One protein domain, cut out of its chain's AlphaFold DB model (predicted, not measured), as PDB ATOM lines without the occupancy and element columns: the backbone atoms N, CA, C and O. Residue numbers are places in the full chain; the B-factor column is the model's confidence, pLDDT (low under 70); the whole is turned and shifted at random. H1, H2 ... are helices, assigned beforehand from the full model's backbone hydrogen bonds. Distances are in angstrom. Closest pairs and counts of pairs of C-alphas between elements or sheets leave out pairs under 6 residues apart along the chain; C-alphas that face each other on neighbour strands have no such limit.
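This is residues 81 to 177 of the 181 residues of the protein "Hypothetical protein" of Rotaria sp. Silwood2 (UniProt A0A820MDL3). Two helices that cross, H3 and H4, make the middle of a rounded body; H1 packs on H4 on one side, and H6 crosses both H3 and H4 on the opposite side. H5 packs on the first part of H3 at one end of the body, and the short H2 lies at that same end, nearer to H1. You have 97 printed residues with six named helices, H1 to H6 in order, and no named strand: the class is all helix. The whole is compact, with a radius of gyration of the C-alphas of 12.7 A and spans of 32 by 29 by 27 A.

Find C-alpha 82 at (174.119, 131.291, 156.268); from there H1, the longest helix, runs 23.9 A through residues 82 to 98. H2 follows at residues 102 to 105. At C-alpha 110, at (187.842, 130.620, 136.431), H3 begins and runs 20.0 A to residue 123. H4, residues 132 to 145, runs 20.1 A. H5 takes residues 148 to 156, 11.9 A. H6, residues 160 to 172, runs 18.7 A and ends at C-alpha 172, at (191.363, 144.252, 157.592).

Begin at the hubs, H3 and H4, which only just touch, with 3 pairs of C-alphas within 8 A; the closest are those of Phe 118 and Met 137, 7.0 A apart, at a steep tilt of 46 degrees, opposite ways. H1 touches H4 at a steep tilt of 42 degrees, the same way; look at Gly 90 and Val 133, whose C-alphas are the closest, 5.3 A. H1 and H3 are near each other. H6, with residues 161 to 166, touches H3, about perpendicular at 84 degrees, the closest C-alphas being those of Ala 119 and Lys 162, 5.4 A. H6 and H4 only just touch, with 3 pairs of C-alphas within 8 A, the closest those of Val 138 and Cys 169, 6.9 A. H3, with residues 111 to 116, touches H5 at a steep tilt of 49 degrees; the closest C-alphas are those of Pro 112 and Cys 154, 5.1 A. H2 and H3 touch only at the corner, the C-alphas of Ile 104 and Val 111 being closest at 6.0 A. H1 and H6 are apart. Every O i to N i+4 pair is within hydrogen-bond range in H1, H3, H4 and H5, and 8 of 9 in H6; H2 is too short for such a pair.

The two C-alphas farthest apart are those of Asp 81 and Ser 149, 35.2 A. The printed part has no cut and no long link. Read the B-factor column: the mean pLDDT of the printed part is 78.1, and it is under 70 at residue 82, residues 99 to 109 and residues 172 to 177.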
ATOM      1  N   ASP A  81     170.164 131.324 153.931       71.75
ATOM      2  CA  ASP A  81     170.736 130.263 154.762       71.75
ATOM      3  C   ASP A  81     172.258 130.434 154.884       71.75
ATOM      4  O   ASP A  81     173.034 130.086 153.987       71.75
ATOM      5  N   THR A  82     172.701 131.017 155.998       66.44
ATOM      6  CA  THR A  82     174.119 131.291 156.268       66.44
ATOM      7  C   THR A  82     174.942 130.031 156.546       66.44
ATOM      8  O   THR A  82     176.160 130.049 156.344       66.44
ATOM      9  N   GLU A  83     174.310 128.945 157.005       70.94
ATOM     10  CA  GLU A  83     174.989 127.679 157.301       70.94
ATOM     11  C   GLU A  83     175.306 126.937 156.000       70.94
ATOM     12  O   GLU A  83     176.470 126.615 155.735       70.94
ATOM     13  N   GLU A  84     174.304 126.781 155.130       72.31
ATOM     14  CA  GLU A  84     174.479 126.177 153.806       72.31
ATOM     15  C   GLU A  84     175.438 127.008 152.941       72.31
ATOM     16  O   GLU A  84     176.344 126.469 152.296       72.31
ATOM     17  N   THR A  85     175.324 128.340 153.001       73.38
ATOM     18  CA  THR A  85     176.234 129.236 152.279       73.38
ATOM     19  C   THR A  85     177.683 129.045 152.734       73.38
ATOM     20  O   THR A  85     178.580 128.893 151.903       73.38
ATOM     21  N   SER A  86     177.934 128.989 154.045       79.94
ATOM     22  CA  SER A  86     179.288 128.783 154.575       79.94
ATOM     23  C   SER A  86     179.874 127.438 154.144       79.94
ATOM     24  O   SER A  86     181.042 127.382 153.752       79.94
ATOM     25  N   TYR A  87     179.069 126.372 154.140       80.88
ATOM     26  CA  TYR A  87     179.494 125.060 153.651       80.88
ATOM     27  C   TYR A  87     179.889 125.098 152.166       80.88
ATOM     28  O   TYR A  87     180.978 124.648 151.807       80.88
ATOM     29  N   ILE A  88     179.057 125.695 151.305       77.00
ATOM     30  CA  ILE A  88     179.303 125.770 149.856       77.00
ATOM     31  C   ILE A  88     180.578 126.565 149.544       77.00
ATOM     32  O   ILE A  88     181.411 126.119 148.752       77.00
ATOM     33  N   TYR A  89     180.759 127.735 150.164       81.62
ATOM     34  CA  TYR A  89     181.975 128.527 149.967       81.62
ATOM     35  C   TYR A  89     183.211 127.831 150.552       81.62
ATOM     36  O   TYR A  89     184.286 127.926 149.958       81.62
ATOM     37  N   GLY A  90     183.067 127.098 151.660       85.62
ATOM     38  CA  GLY A  90     184.124 126.254 152.217       85.62
ATOM     39  C   GLY A  90     184.562 125.163 151.239       85.62
ATOM     40  O   GLY A  90     185.749 125.061 150.937       85.62
ATOM     41  N   TYR A  91     183.605 124.439 150.661       80.88
ATOM     42  CA  TYR A  91     183.874 123.406 149.663       80.88
ATOM     43  C   TYR A  91     184.503 123.978 148.386       80.88
ATOM     44  O   TYR A  91     185.445 123.413 147.834       80.88
ATOM     45  N   LEU A  92     184.050 125.151 147.932       79.50
ATOM     46  CA  LEU A  92     184.696 125.846 146.818       79.50
ATOM     47  C   LEU A  92     186.152 126.215 147.143       79.50
ATOM     48  O   LEU A  92     187.016 126.096 146.273       79.50
ATOM     49  N   CYS A  93     186.441 126.644 148.376       85.06
ATOM     50  CA  CYS A  93     187.817 126.874 148.807       85.06
ATOM     51  C   CYS A  93     188.624 125.569 148.795       85.06
ATOM     52  O   CYS A  93     189.741 125.587 148.287       85.06
ATOM     53  N   ASP A  94     188.054 124.445 149.252       83.94
ATOM     54  CA  ASP A  94     188.723 123.133 149.217       83.94
ATOM     55  C   ASP A  94     189.128 122.767 147.788       83.94
ATOM     56  O   ASP A  94     190.269 122.384 147.555       83.94
ATOM     57  N   LEU A  95     188.227 122.953 146.819       75.62
ATOM     58  CA  LEU A  95     188.472 122.628 145.411       75.62
ATOM     59  C   LEU A  95     189.532 123.523 144.757       75.62
ATOM     60  O   LEU A  95     190.299 123.059 143.908       75.62
ATOM     61  N   ILE A  96     189.572 124.806 145.122       78.00
ATOM     62  CA  ILE A  96     190.581 125.749 144.620       78.00
ATOM     63  C   ILE A  96     191.948 125.441 145.240       78.00
ATOM     64  O   ILE A  96     192.956 125.444 144.536       78.00
ATOM     65  N   GLU A  97     191.985 125.159 146.542       79.88
ATOM     66  CA  GLU A  97     193.210 124.837 147.277       79.88
ATOM     67  C   GLU A  97     193.765 123.456 146.894       79.88
ATOM     68  O   GLU A  97     194.980 123.290 146.795       79.88
ATOM     69  N   SER A  98     192.907 122.467 146.624       73.44
ATOM     70  CA  SER A  98     193.332 121.118 146.233       73.44
ATOM     71  C   SER A  98     193.955 121.077 144.839       73.44
ATOM     72  O   SER A  98     194.868 120.296 144.594       73.44
ATOM     73  N   ASN A  99     193.491 121.931 143.922       65.19
ATOM     74  CA  ASN A  99     193.962 122.000 142.535       65.19
ATOM     75  C   ASN A  99     195.015 123.111 142.323       65.19
ATOM     76  O   ASN A  99     195.015 123.790 141.292       65.19
ATOM     77  N   ASN A 100     195.883 123.298 143.330       57.62
ATOM     78  CA  ASN A 100     196.919 124.332 143.452       57.62
ATOM     79  C   ASN A 100     197.565 124.771 142.119       57.62
ATOM     80  O   ASN A 100     197.957 123.946 141.294       57.62
ATOM     81  N   SER A 101     197.688 126.097 141.977       53.97
ATOM     82  CA  SER A 101     198.314 126.894 140.905       53.97
ATOM     83  C   SER A 101     197.810 126.706 139.469       53.97
ATOM     84  O   SER A 101     197.617 127.709 138.796       53.97
ATOM     85  N   VAL A 102     197.481 125.507 138.986       55.91
ATOM     86  CA  VAL A 102     197.062 125.299 137.580       55.91
ATOM     87  C   VAL A 102     195.761 126.039 137.251       55.91
ATOM     88  O   VAL A 102     195.659 126.706 136.221       55.91
ATOM     89  N   ILE A 103     194.775 126.005 138.149       57.91
ATOM     90  CA  ILE A 103     193.505 126.716 137.940       57.91
ATOM     91  C   ILE A 103     193.704 128.236 137.913       57.91
ATOM     92  O   ILE A 103     193.016 128.948 137.184       57.91
ATOM     93  N   ILE A 104     194.636 128.750 138.710       61.12
ATOM     94  CA  ILE A 104     194.824 130.193 138.872       61.12
ATOM     95  C   ILE A 104     195.796 130.745 137.818       61.12
ATOM     96  O   ILE A 104     195.577 131.837 137.299       61.12
ATOM     97  N   GLU A 105     196.823 129.978 137.458       57.34
ATOM     98  CA  GLU A 105     197.881 130.361 136.519       57.34
ATOM     99  C   GLU A 105     197.529 130.038 135.061       57.34
ATOM    100  O   GLU A 105     197.875 130.811 134.169       57.34
ATOM    101  N   GLN A 106     196.829 128.928 134.795       57.69
ATOM    102  CA  GLN A 106     196.486 128.497 133.431       57.69
ATOM    103  C   GLN A 106     195.017 128.751 133.068       57.69
ATOM    104  O   GLN A 106     194.656 128.739 131.891       57.69
ATOM    105  N   ASN A 107     194.150 129.017 134.053       59.19
ATOM    106  CA  ASN A 107     192.712 129.182 133.839       59.19
ATOM    107  C   ASN A 107     192.238 130.621 134.083       59.19
ATOM    108  O   ASN A 107     191.472 130.934 134.999       59.19
ATOM    109  N   ASN A 108     192.606 131.485 133.133       61.47
ATOM    110  CA  ASN A 108     192.157 132.880 133.013       61.47
ATOM    111  C   ASN A 108     190.624 133.065 133.017       61.47
ATOM    112  O   ASN A 108     190.152 134.192 133.150       61.47
ATOM    113  N   PHE A 109     189.843 131.989 132.866       62.53
ATOM    114  CA  PHE A 109     188.379 132.016 132.868       62.53
ATOM    115  C   PHE A 109     187.748 131.749 134.239       62.53
ATOM    116  O   PHE A 109     186.687 132.304 134.524       62.53
ATOM    117  N   ILE A 110     188.387 130.952 135.104       70.19
ATOM    118  CA  ILE A 110     187.842 130.620 136.431       70.19
ATOM    119  C   ILE A 110     188.092 131.776 137.399       70.19
ATOM    120  O   ILE A 110     187.186 132.209 138.115       70.19
ATOM    121  N   VAL A 111     189.302 132.340 137.369       77.56
ATOM    122  CA  VAL A 111     189.733 133.407 138.283       77.56
ATOM    123  C   VAL A 111     188.790 134.625 138.296       77.56
ATOM    124  O   VAL A 111     188.376 135.037 139.386       77.56
ATOM    125  N   PRO A 112     188.361 135.196 137.148       78.88
ATOM    126  CA  PRO A 112     187.410 136.306 137.145       78.88
ATOM    127  C   PRO A 112     186.079 135.971 137.814       78.88
ATOM    128  O   PRO A 112     185.472 136.839 138.444       78.88
ATOM    129  N   ASN A 113     185.609 134.731 137.674       77.38
ATOM    130  CA  ASN A 113     184.317 134.319 138.202       77.38
ATOM    131  C   ASN A 113     184.392 133.992 139.692       77.38
ATOM    132  O   ASN A 113     183.500 134.419 140.420       77.38
ATOM    133  N   VAL A 114     185.496 133.413 140.171       80.88
ATOM    134  CA  VAL A 114     185.787 133.285 141.610       80.88
ATOM    135  C   VAL A 114     185.847 134.660 142.282       80.88
ATOM    136  O   VAL A 114     185.198 134.874 143.304       80.88
ATOM    137  N   ILE A 115     186.538 135.642 141.686       85.94
ATOM    138  CA  ILE A 115     186.591 137.005 142.243       85.94
ATOM    139  C   ILE A 115     185.192 137.630 142.302       85.94
ATOM    140  O   ILE A 115     184.806 138.181 143.335       85.94
ATOM    141  N   LYS A 116     184.426 137.575 141.203       83.00
ATOM    142  CA  LYS A 116     183.049 138.104 141.163       83.00
ATOM    143  C   LYS A 116     182.180 137.462 142.234       83.00
ATOM    144  O   LYS A 116     181.378 138.146 142.867       83.00
ATOM    145  N   LEU A 117     182.351 136.163 142.410       82.12
ATOM    146  CA  LEU A 117     181.597 135.358 143.337       82.12
ATOM    147  C   LEU A 117     181.902 135.716 144.796       82.12
ATOM    148  O   LEU A 117     180.983 135.996 145.564       82.12
ATOM    149  N   PHE A 118     183.178 135.780 145.164       87.31
ATOM    150  CA  PHE A 118     183.583 136.187 146.508       87.31
ATOM    151  C   PHE A 118     183.155 137.630 146.793       87.31
ATOM    152  O   PHE A 118     182.632 137.924 147.864       87.31
ATOM    153  N   ALA A 119     183.266 138.524 145.805       87.25
ATOM    154  CA  ALA A 119     182.776 139.892 145.938       87.25
ATOM    155  C   ALA A 119     181.271 139.952 146.228       87.25
ATOM    156  O   ALA A 119     180.848 140.759 147.050       87.25
ATOM    157  N   ASN A 120     180.464 139.117 145.564       83.38
ATOM    158  CA  ASN A 120     179.027 139.037 145.828       83.38
ATOM    159  C   ASN A 120     178.743 138.575 147.260       83.38
ATOM    160  O   ASN A 120     177.911 139.191 147.921       83.38
ATOM    161  N   ALA A 121     179.455 137.545 147.728       82.88
ATOM    162  CA  ALA A 121     179.327 137.018 149.086       82.88
ATOM    163  C   ALA A 121     179.570 138.116 150.130       82.88
ATOM    164  O   ALA A 121     178.764 138.319 151.035       82.88
ATOM    165  N   PHE A 122     180.654 138.879 149.947       86.38
ATOM    166  CA  PHE A 122     181.028 139.951 150.865       86.38
ATOM    167  C   PHE A 122     180.071 141.141 150.812       86.38
ATOM    168  O   PHE A 122     179.742 141.696 151.855       86.38
ATOM    169  N   VAL A 123     179.598 141.543 149.623       85.38
ATOM    170  CA  VAL A 123     178.598 142.622 149.506       85.38
ATOM    171  C   VAL A 123     177.303 142.240 150.221       85.38
ATOM    172  O   VAL A 123     176.718 143.064 150.916       85.38
ATOM    173  N   LYS A 124     176.870 140.985 150.083       82.19
ATOM    174  CA  LYS A 124     175.621 140.497 150.674       82.19
ATOM    175  C   LYS A 124     175.760 140.040 152.125       82.19
ATOM    176  O   LYS A 124     174.762 139.651 152.715       82.19
ATOM    177  N   SER A 125     176.964 140.113 152.702       81.19
ATOM    178  CA  SER A 125     177.258 139.617 154.054       81.19
ATOM    179  C   SER A 125     176.807 138.161 154.256       81.19
ATOM    180  O   SER A 125     176.359 137.793 155.333       81.19
ATOM    181  N   SER A 126     176.906 137.336 153.203       77.44
ATOM    182  CA  SER A 126     176.438 135.938 153.223       77.44
ATOM    183  C   SER A 126     177.402 134.982 153.938       77.44
ATOM    184  O   SER A 126     177.081 133.815 154.122       77.44
ATOM    185  N   ILE A 127     178.583 135.471 154.322       81.25
ATOM    186  CA  ILE A 127     179.596 134.750 155.091       81.25
ATOM    187  C   ILE A 127     179.885 135.558 156.352       81.25
ATOM    188  O   ILE A 127     180.054 136.779 156.286       81.25
ATOM    189  N   GLU A 128     179.958 134.874 157.494       83.38
ATOM    190  CA  GLU A 128     180.318 135.495 158.764       83.38
ATOM    191  C   GLU A 128     181.754 136.041 158.714       83.38
ATOM    192  O   GLU A 128     182.703 135.348 158.328       83.38
ATOM    193  N   VAL A 129     181.915 137.302 159.119       82.81
ATOM    194  CA  VAL A 129     183.204 138.004 159.122       82.81
ATOM    195  C   VAL A 129     184.177 137.319 160.086       82.81
ATOM    196  O   VAL A 129     183.827 137.063 161.234       82.81
ATOM    197  N   ASN A 130     185.419 137.082 159.648       82.38
ATOM    198  CA  ASN A 130     186.466 136.348 160.375       82.38
ATOM    199  C   ASN A 130     186.217 134.845 160.582       82.38
ATOM    200  O   ASN A 130     187.034 134.200 161.249       82.38
ATOM    201  N   SER A 131     185.160 134.270 160.005       86.81
ATOM    202  CA  SER A 131     184.994 132.814 159.958       86.81
ATOM    203  C   SER A 131     186.160 132.138 159.225       86.81
ATOM    204  O   SER A 131     186.912 132.766 158.474       86.81
ATOM    205  N   VAL A 132     186.307 130.822 159.407       89.19
ATOM    206  CA  VAL A 132     187.333 130.035 158.696       89.19
ATOM    207  C   VAL A 132     187.191 130.195 157.177       89.19
ATOM    208  O   VAL A 132     188.188 130.343 156.474       89.19
ATOM    209  N   VAL A 133     185.957 130.227 156.671       88.69
ATOM    210  CA  VAL A 133     185.661 130.366 155.237       88.69
ATOM    211  C   VAL A 133     186.040 131.757 154.725       88.69
ATOM    212  O   VAL A 133     186.710 131.857 153.699       88.69
ATOM    213  N   ASP A 134     185.710 132.822 155.464       88.69
ATOM    214  CA  ASP A 134     186.123 134.196 155.135       88.69
ATOM    215  C   ASP A 134     187.650 134.313 155.004       88.69
ATOM    216  O   ASP A 134     188.174 134.828 154.011       88.69
ATOM    217  N   GLN A 135     188.389 133.750 155.963       89.56
ATOM    218  CA  GLN A 135     189.853 133.768 155.945       89.56
ATOM    219  C   GLN A 135     190.422 133.043 154.718       89.56
ATOM    220  O   GLN A 135     191.312 133.580 154.048       89.56
ATOM    221  N   ARG A 136     189.883 131.865 154.381       90.12
ATOM    222  CA  ARG A 136     190.291 131.087 153.198       90.12
ATOM    223  C   ARG A 136     190.012 131.828 151.895       90.12
ATOM    224  O   ARG A 136     190.909 131.968 151.062       90.12
ATOM    225  N   MET A 137     188.824 132.420 151.760       89.12
ATOM    226  CA  MET A 137     188.474 133.253 150.605       89.12
ATOM    227  C   MET A 137     189.458 134.420 150.434       89.12
ATOM    228  O   MET A 137     189.898 134.707 149.318       89.12
ATOM    229  N   VAL A 138     189.860 135.081 151.527       89.81
ATOM    230  CA  VAL A 138     190.848 136.171 151.469       89.81
ATOM    231  C   VAL A 138     192.242 135.668 151.086       89.81
ATOM    232  O   VAL A 138     192.929 136.354 150.325       89.81
ATOM    233  N   ILE A 139     192.670 134.496 151.561       89.06
ATOM    234  CA  ILE A 139     193.953 133.886 151.169       89.06
ATOM    235  C   ILE A 139     193.975 133.613 149.660       89.06
ATOM    236  O   ILE A 139     194.923 134.022 148.985       89.06
ATOM    237  N   ILE A 140     192.906 133.030 149.111       87.00
ATOM    238  CA  ILE A 140     192.764 132.789 147.667       87.00
ATOM    239  C   ILE A 140     192.831 134.111 146.886       87.00
ATOM    240  O   ILE A 140     193.573 134.224 145.909       87.00
ATOM    241  N   LEU A 141     192.125 135.156 147.333       88.31
ATOM    242  CA  LEU A 141     192.182 136.475 146.689       88.31
ATOM    243  C   LEU A 141     193.581 137.101 146.737       88.31
ATOM    244  O   LEU A 141     193.986 137.754 145.773       88.31
ATOM    245  N   ARG A 142     194.325 136.910 147.832       87.44
ATOM    246  CA  ARG A 142     195.719 137.369 147.950       87.44
ATOM    247  C   ARG A 142     196.635 136.617 146.999       87.44
ATOM    248  O   ARG A 142     197.506 137.241 146.403       87.44
ATOM    249  N   HIS A 143     196.423 135.316 146.830       83.88
ATOM    250  CA  HIS A 143     197.166 134.533 145.856       83.88
ATOM    251  C   HIS A 143     196.888 135.030 144.430       83.88
ATOM    252  O   HIS A 143     197.813 135.316 143.688       83.88
ATOM    253  N   ILE A 144     195.630 135.303 144.073       83.25
ATOM    254  CA  ILE A 144     195.317 135.892 142.759       83.25
ATOM    255  C   ILE A 144     195.963 137.283 142.587       83.25
ATOM    256  O   ILE A 144     196.391 137.647 141.492       83.25
ATOM    257  N   GLN A 145     196.079 138.068 143.664       84.94
ATOM    258  CA  GLN A 145     196.741 139.374 143.635       84.94
ATOM    259  C   GLN A 145     198.234 139.284 143.260       84.94
ATOM    260  O   GLN A 145     198.776 140.266 142.745       84.94
ATOM    261  N   THR A 146     198.899 138.134 143.450       83.56
ATOM    262  CA  THR A 146     200.290 137.944 143.000       83.56
ATOM    263  C   THR A 146     200.419 137.866 141.477       83.56
ATOM    264  O   THR A 146     201.542 137.874 140.979       83.56
ATOM    265  N   ILE A 147     199.300 137.856 140.735       82.44
ATOM    266  CA  ILE A 147     199.236 137.912 139.268       82.44
ATOM    267  C   ILE A 147     198.564 139.235 138.834       82.44
ATOM    268  O   ILE A 147     197.352 139.285 138.588       82.44
ATOM    269  N   PRO A 148     199.319 140.351 138.724       80.62
ATOM    270  CA  PRO A 148     198.735 141.686 138.579       80.62
ATOM    271  C   PRO A 148     197.892 141.877 137.313       80.62
ATOM    272  O   PRO A 148     196.889 142.587 137.350       80.62
ATOM    273  N   SER A 149     198.267 141.246 136.197       82.19
ATOM    274  CA  SER A 149     197.570 141.373 134.909       82.19
ATOM    275  C   SER A 149     196.135 140.841 134.967       82.19
ATOM    276  O   SER A 149     195.187 141.539 134.586       82.19
ATOM    277  N   ILE A 150     195.957 139.631 135.503       79.38
ATOM    278  CA  ILE A 150     194.647 138.994 135.671       79.38
ATOM    279  C   ILE A 150     193.849 139.747 136.729       79.38
ATOM    280  O   ILE A 150     192.701 140.123 136.484       79.38
ATOM    281  N   PHE A 151     194.465 140.035 137.878       85.00
ATOM    282  CA  PHE A 151     193.785 140.707 138.978       85.00
ATOM    283  C   PHE A 151     193.224 142.076 138.565       85.00
ATOM    284  O   PHE A 151     192.059 142.366 138.837       85.00
ATOM    285  N   GLN A 152     193.995 142.905 137.851       84.94
ATOM    286  CA  GLN A 152     193.514 144.212 137.384       84.94
ATOM    287  C   GLN A 152     192.387 144.084 136.357       84.94
ATOM    288  O   GLN A 152     191.397 144.811 136.441       84.94
ATOM    289  N   THR A 153     192.491 143.130 135.432       84.50
ATOM    290  CA  THR A 153     191.434 142.859 134.446       84.50
ATOM    291  C   THR A 153     190.129 142.463 135.139       84.50
ATOM    292  O   THR A 153     189.070 143.027 134.855       84.50
ATOM    293  N   CYS A 154     190.213 141.572 136.130       83.81
ATOM    294  CA  CYS A 154     189.068 141.149 136.928       83.81
ATOM    295  C   CYS A 154     188.477 142.319 137.716       83.81
ATOM    296  O   CYS A 154     187.275 142.566 137.645       83.81
ATOM    297  N   MET A 155     189.318 143.086 138.415       86.50
ATOM    298  CA  MET A 155     188.893 144.258 139.180       86.50
ATOM    299  C   MET A 155     188.252 145.324 138.294       86.50
ATOM    300  O   MET A 155     187.342 146.013 138.747       86.50
ATOM    301  N   ASN A 156     188.672 145.474 137.036       86.75
ATOM    302  CA  ASN A 156     188.068 146.420 136.101       86.75
ATOM    303  C   ASN A 156     186.643 146.026 135.703       86.75
ATOM    304  O   ASN A 156     185.793 146.914 135.643       86.75
ATOM    305  N   ALA A 157     186.368 144.727 135.563       84.38
ATOM    306  CA  ALA A 157     185.053 144.183 135.223       84.38
ATOM    307  C   ALA A 157     184.019 144.218 136.374       84.38
ATOM    308  O   ALA A 157     182.853 143.885 136.165       84.38
ATOM    309  N   LEU A 158     184.421 144.589 137.595       86.25
ATOM    310  CA  LEU A 158     183.528 144.668 138.757       86.25
ATOM    311  C   LEU A 158     182.832 146.031 138.889       86.25
ATOM    312  O   LEU A 158     183.320 147.055 138.414       86.25
ATOM    313  N   THR A 159     181.724 146.066 139.633       88.44
ATOM    314  CA  THR A 159     181.088 147.320 140.068       88.44
ATOM    315  C   THR A 159     181.935 148.031 141.130       88.44
ATOM    316  O   THR A 159     182.752 147.412 141.812       88.44
ATOM    317  N   ILE A 160     181.741 149.344 141.303       88.31
ATOM    318  CA  ILE A 160     182.494 150.160 142.278       88.31
ATOM    319  C   ILE A 160     182.361 149.599 143.702       88.31
ATOM    320  O   ILE A 160     183.348 149.521 144.438       88.31
ATOM    321  N   GLU A 161     181.162 149.153 144.065       88.69
ATOM    322  CA  GLU A 161     180.864 148.525 145.352       88.69
ATOM    323  C   GLU A 161     181.709 147.261 145.580       88.69
ATOM    324  O   GLU A 161     182.463 147.182 146.553       88.69
ATOM    325  N   LYS A 162     181.695 146.328 144.620       87.38
ATOM    326  CA  LYS A 162     182.479 145.083 144.663       87.38
ATOM    327  C   LYS A 162     183.988 145.338 144.700       87.38
ATOM    328  O   LYS A 162     184.719 144.681 145.438       87.38
ATOM    329  N   LYS A 163     184.480 146.341 143.963       89.44
ATOM    330  CA  LYS A 163     185.897 146.745 144.044       89.44
ATOM    331  C   LYS A 163     186.254 147.260 145.438       89.44
ATOM    332  O   LYS A 163     187.366 147.040 145.915       89.44
ATOM    333  N   THR A 164     185.339 147.989 146.068       88.00
ATOM    334  CA  THR A 164     185.556 148.581 147.390       88.00
ATOM    335  C   THR A 164     185.582 147.509 148.470       88.00
ATOM    336  O   THR A 164     186.475 147.556 149.317       88.00
ATOM    337  N   ILE A 165     184.674 146.527 148.421       87.25
ATOM    338  CA  ILE A 165     184.644 145.453 149.419       87.25
ATOM    339  C   ILE A 165     185.909 144.590 149.350       87.25
ATOM    340  O   ILE A 165     186.579 144.446 150.366       87.25
ATOM    341  N   ILE A 166     186.343 144.169 148.153       87.56
ATOM    342  CA  ILE A 166     187.584 143.387 147.986       87.56
ATOM    343  C   ILE A 166     188.787 144.150 148.557       87.56
ATOM    344  O   ILE A 166     189.595 143.602 149.307       87.56
ATOM    345  N   ARG A 167     188.900 145.451 148.252       87.50
ATOM    346  CA  ARG A 167     189.987 146.286 148.788       87.50
ATOM    347  C   ARG A 167     189.932 146.426 150.308       87.50
ATOM    348  O   ARG A 167     190.987 146.553 150.926       87.50
ATOM    349  N   LYS A 168     188.739 146.437 150.911       85.38
ATOM    350  CA  LYS A 168     188.574 146.444 152.371       85.38
ATOM    351  C   LYS A 168     189.034 145.114 152.972       85.38
ATOM    352  O   LYS A 168     189.836 145.159 153.901       85.38
ATOM    353  N   CYS A 169     188.635 143.972 152.408       83.06
ATOM    354  CA  CYS A 169     189.032 142.640 152.886       83.06
ATOM    355  C   CYS A 169     190.562 142.501 153.002       83.06
ATOM    356  O   CYS A 169     191.081 142.016 154.007       83.06
ATOM    357  N   PHE A 170     191.317 143.027 152.031       82.06
ATOM    358  CA  PHE A 170     192.782 143.013 152.103       82.06
ATOM    359  C   PHE A 170     193.368 143.876 153.227       82.06
ATOM    360  O   PHE A 170     194.413 143.523 153.778       82.06
ATOM    361  N   LYS A 171     192.720 144.994 153.578       75.19
ATOM    362  CA  LYS A 171     193.184 145.908 154.632       75.19
ATOM    363  C   LYS A 171     192.910 145.368 156.035       75.19
ATOM    364  O   LYS A 171     193.791 145.479 156.882       75.19
ATOM    365  N   PHE A 172     191.740 144.774 156.273       62.16
ATOM    366  CA  PHE A 172     191.363 144.252 157.592       62.16
ATOM    367  C   PHE A 172     192.264 143.088 158.040       62.16
ATOM    368  O   PHE A 172     192.780 143.108 159.157       62.16
ATOM    369  N   ASN A 173     192.602 142.159 157.141       54.16
ATOM    370  CA  ASN A 173     193.475 141.022 157.475       54.16
ATOM    371  C   ASN A 173     194.975 141.357 157.595       54.16
ATOM    372  O   ASN A 173     195.761 140.498 157.976       54.16
ATOM    373  N   ASN A 174     195.400 142.595 157.315       47.97
ATOM    374  CA  ASN A 174     196.767 143.053 157.622       47.97
ATOM    375  C   ASN A 174     196.923 143.586 159.057       47.97
ATOM    376  O   ASN A 174     198.044 143.856 159.484       47.97
ATOM    377  N   ILE A 175     195.815 143.776 159.780       43.50
ATOM    378  CA  ILE A 175     195.821 144.270 161.162       43.50
ATOM    379  C   ILE A 175     195.883 143.091 162.144       43.50
ATOM    380  O   ILE A 175     196.611 143.169 163.129       43.50
ATOM    381  N   SER A 176     195.225 141.969 161.828       39.75
ATOM    382  CA  SER A 176     195.229 140.761 162.673       39.75
ATOM    383  C   SER A 176     196.609 140.083 162.784       39.75
ATOM    384  O   SER A 176     196.892 139.398 163.758       39.75
ATOM    385  N   THR A 177     197.525 140.314 161.835       39.19
ATOM    386  CA  THR A 177     198.894 139.760 161.885       39.19
ATOM    387  C   THR A 177     199.905 140.642 162.620       39.19
ATOM    388  O   THR A 177     201.062 140.251 162.762       39.19
TER     389      THR A 177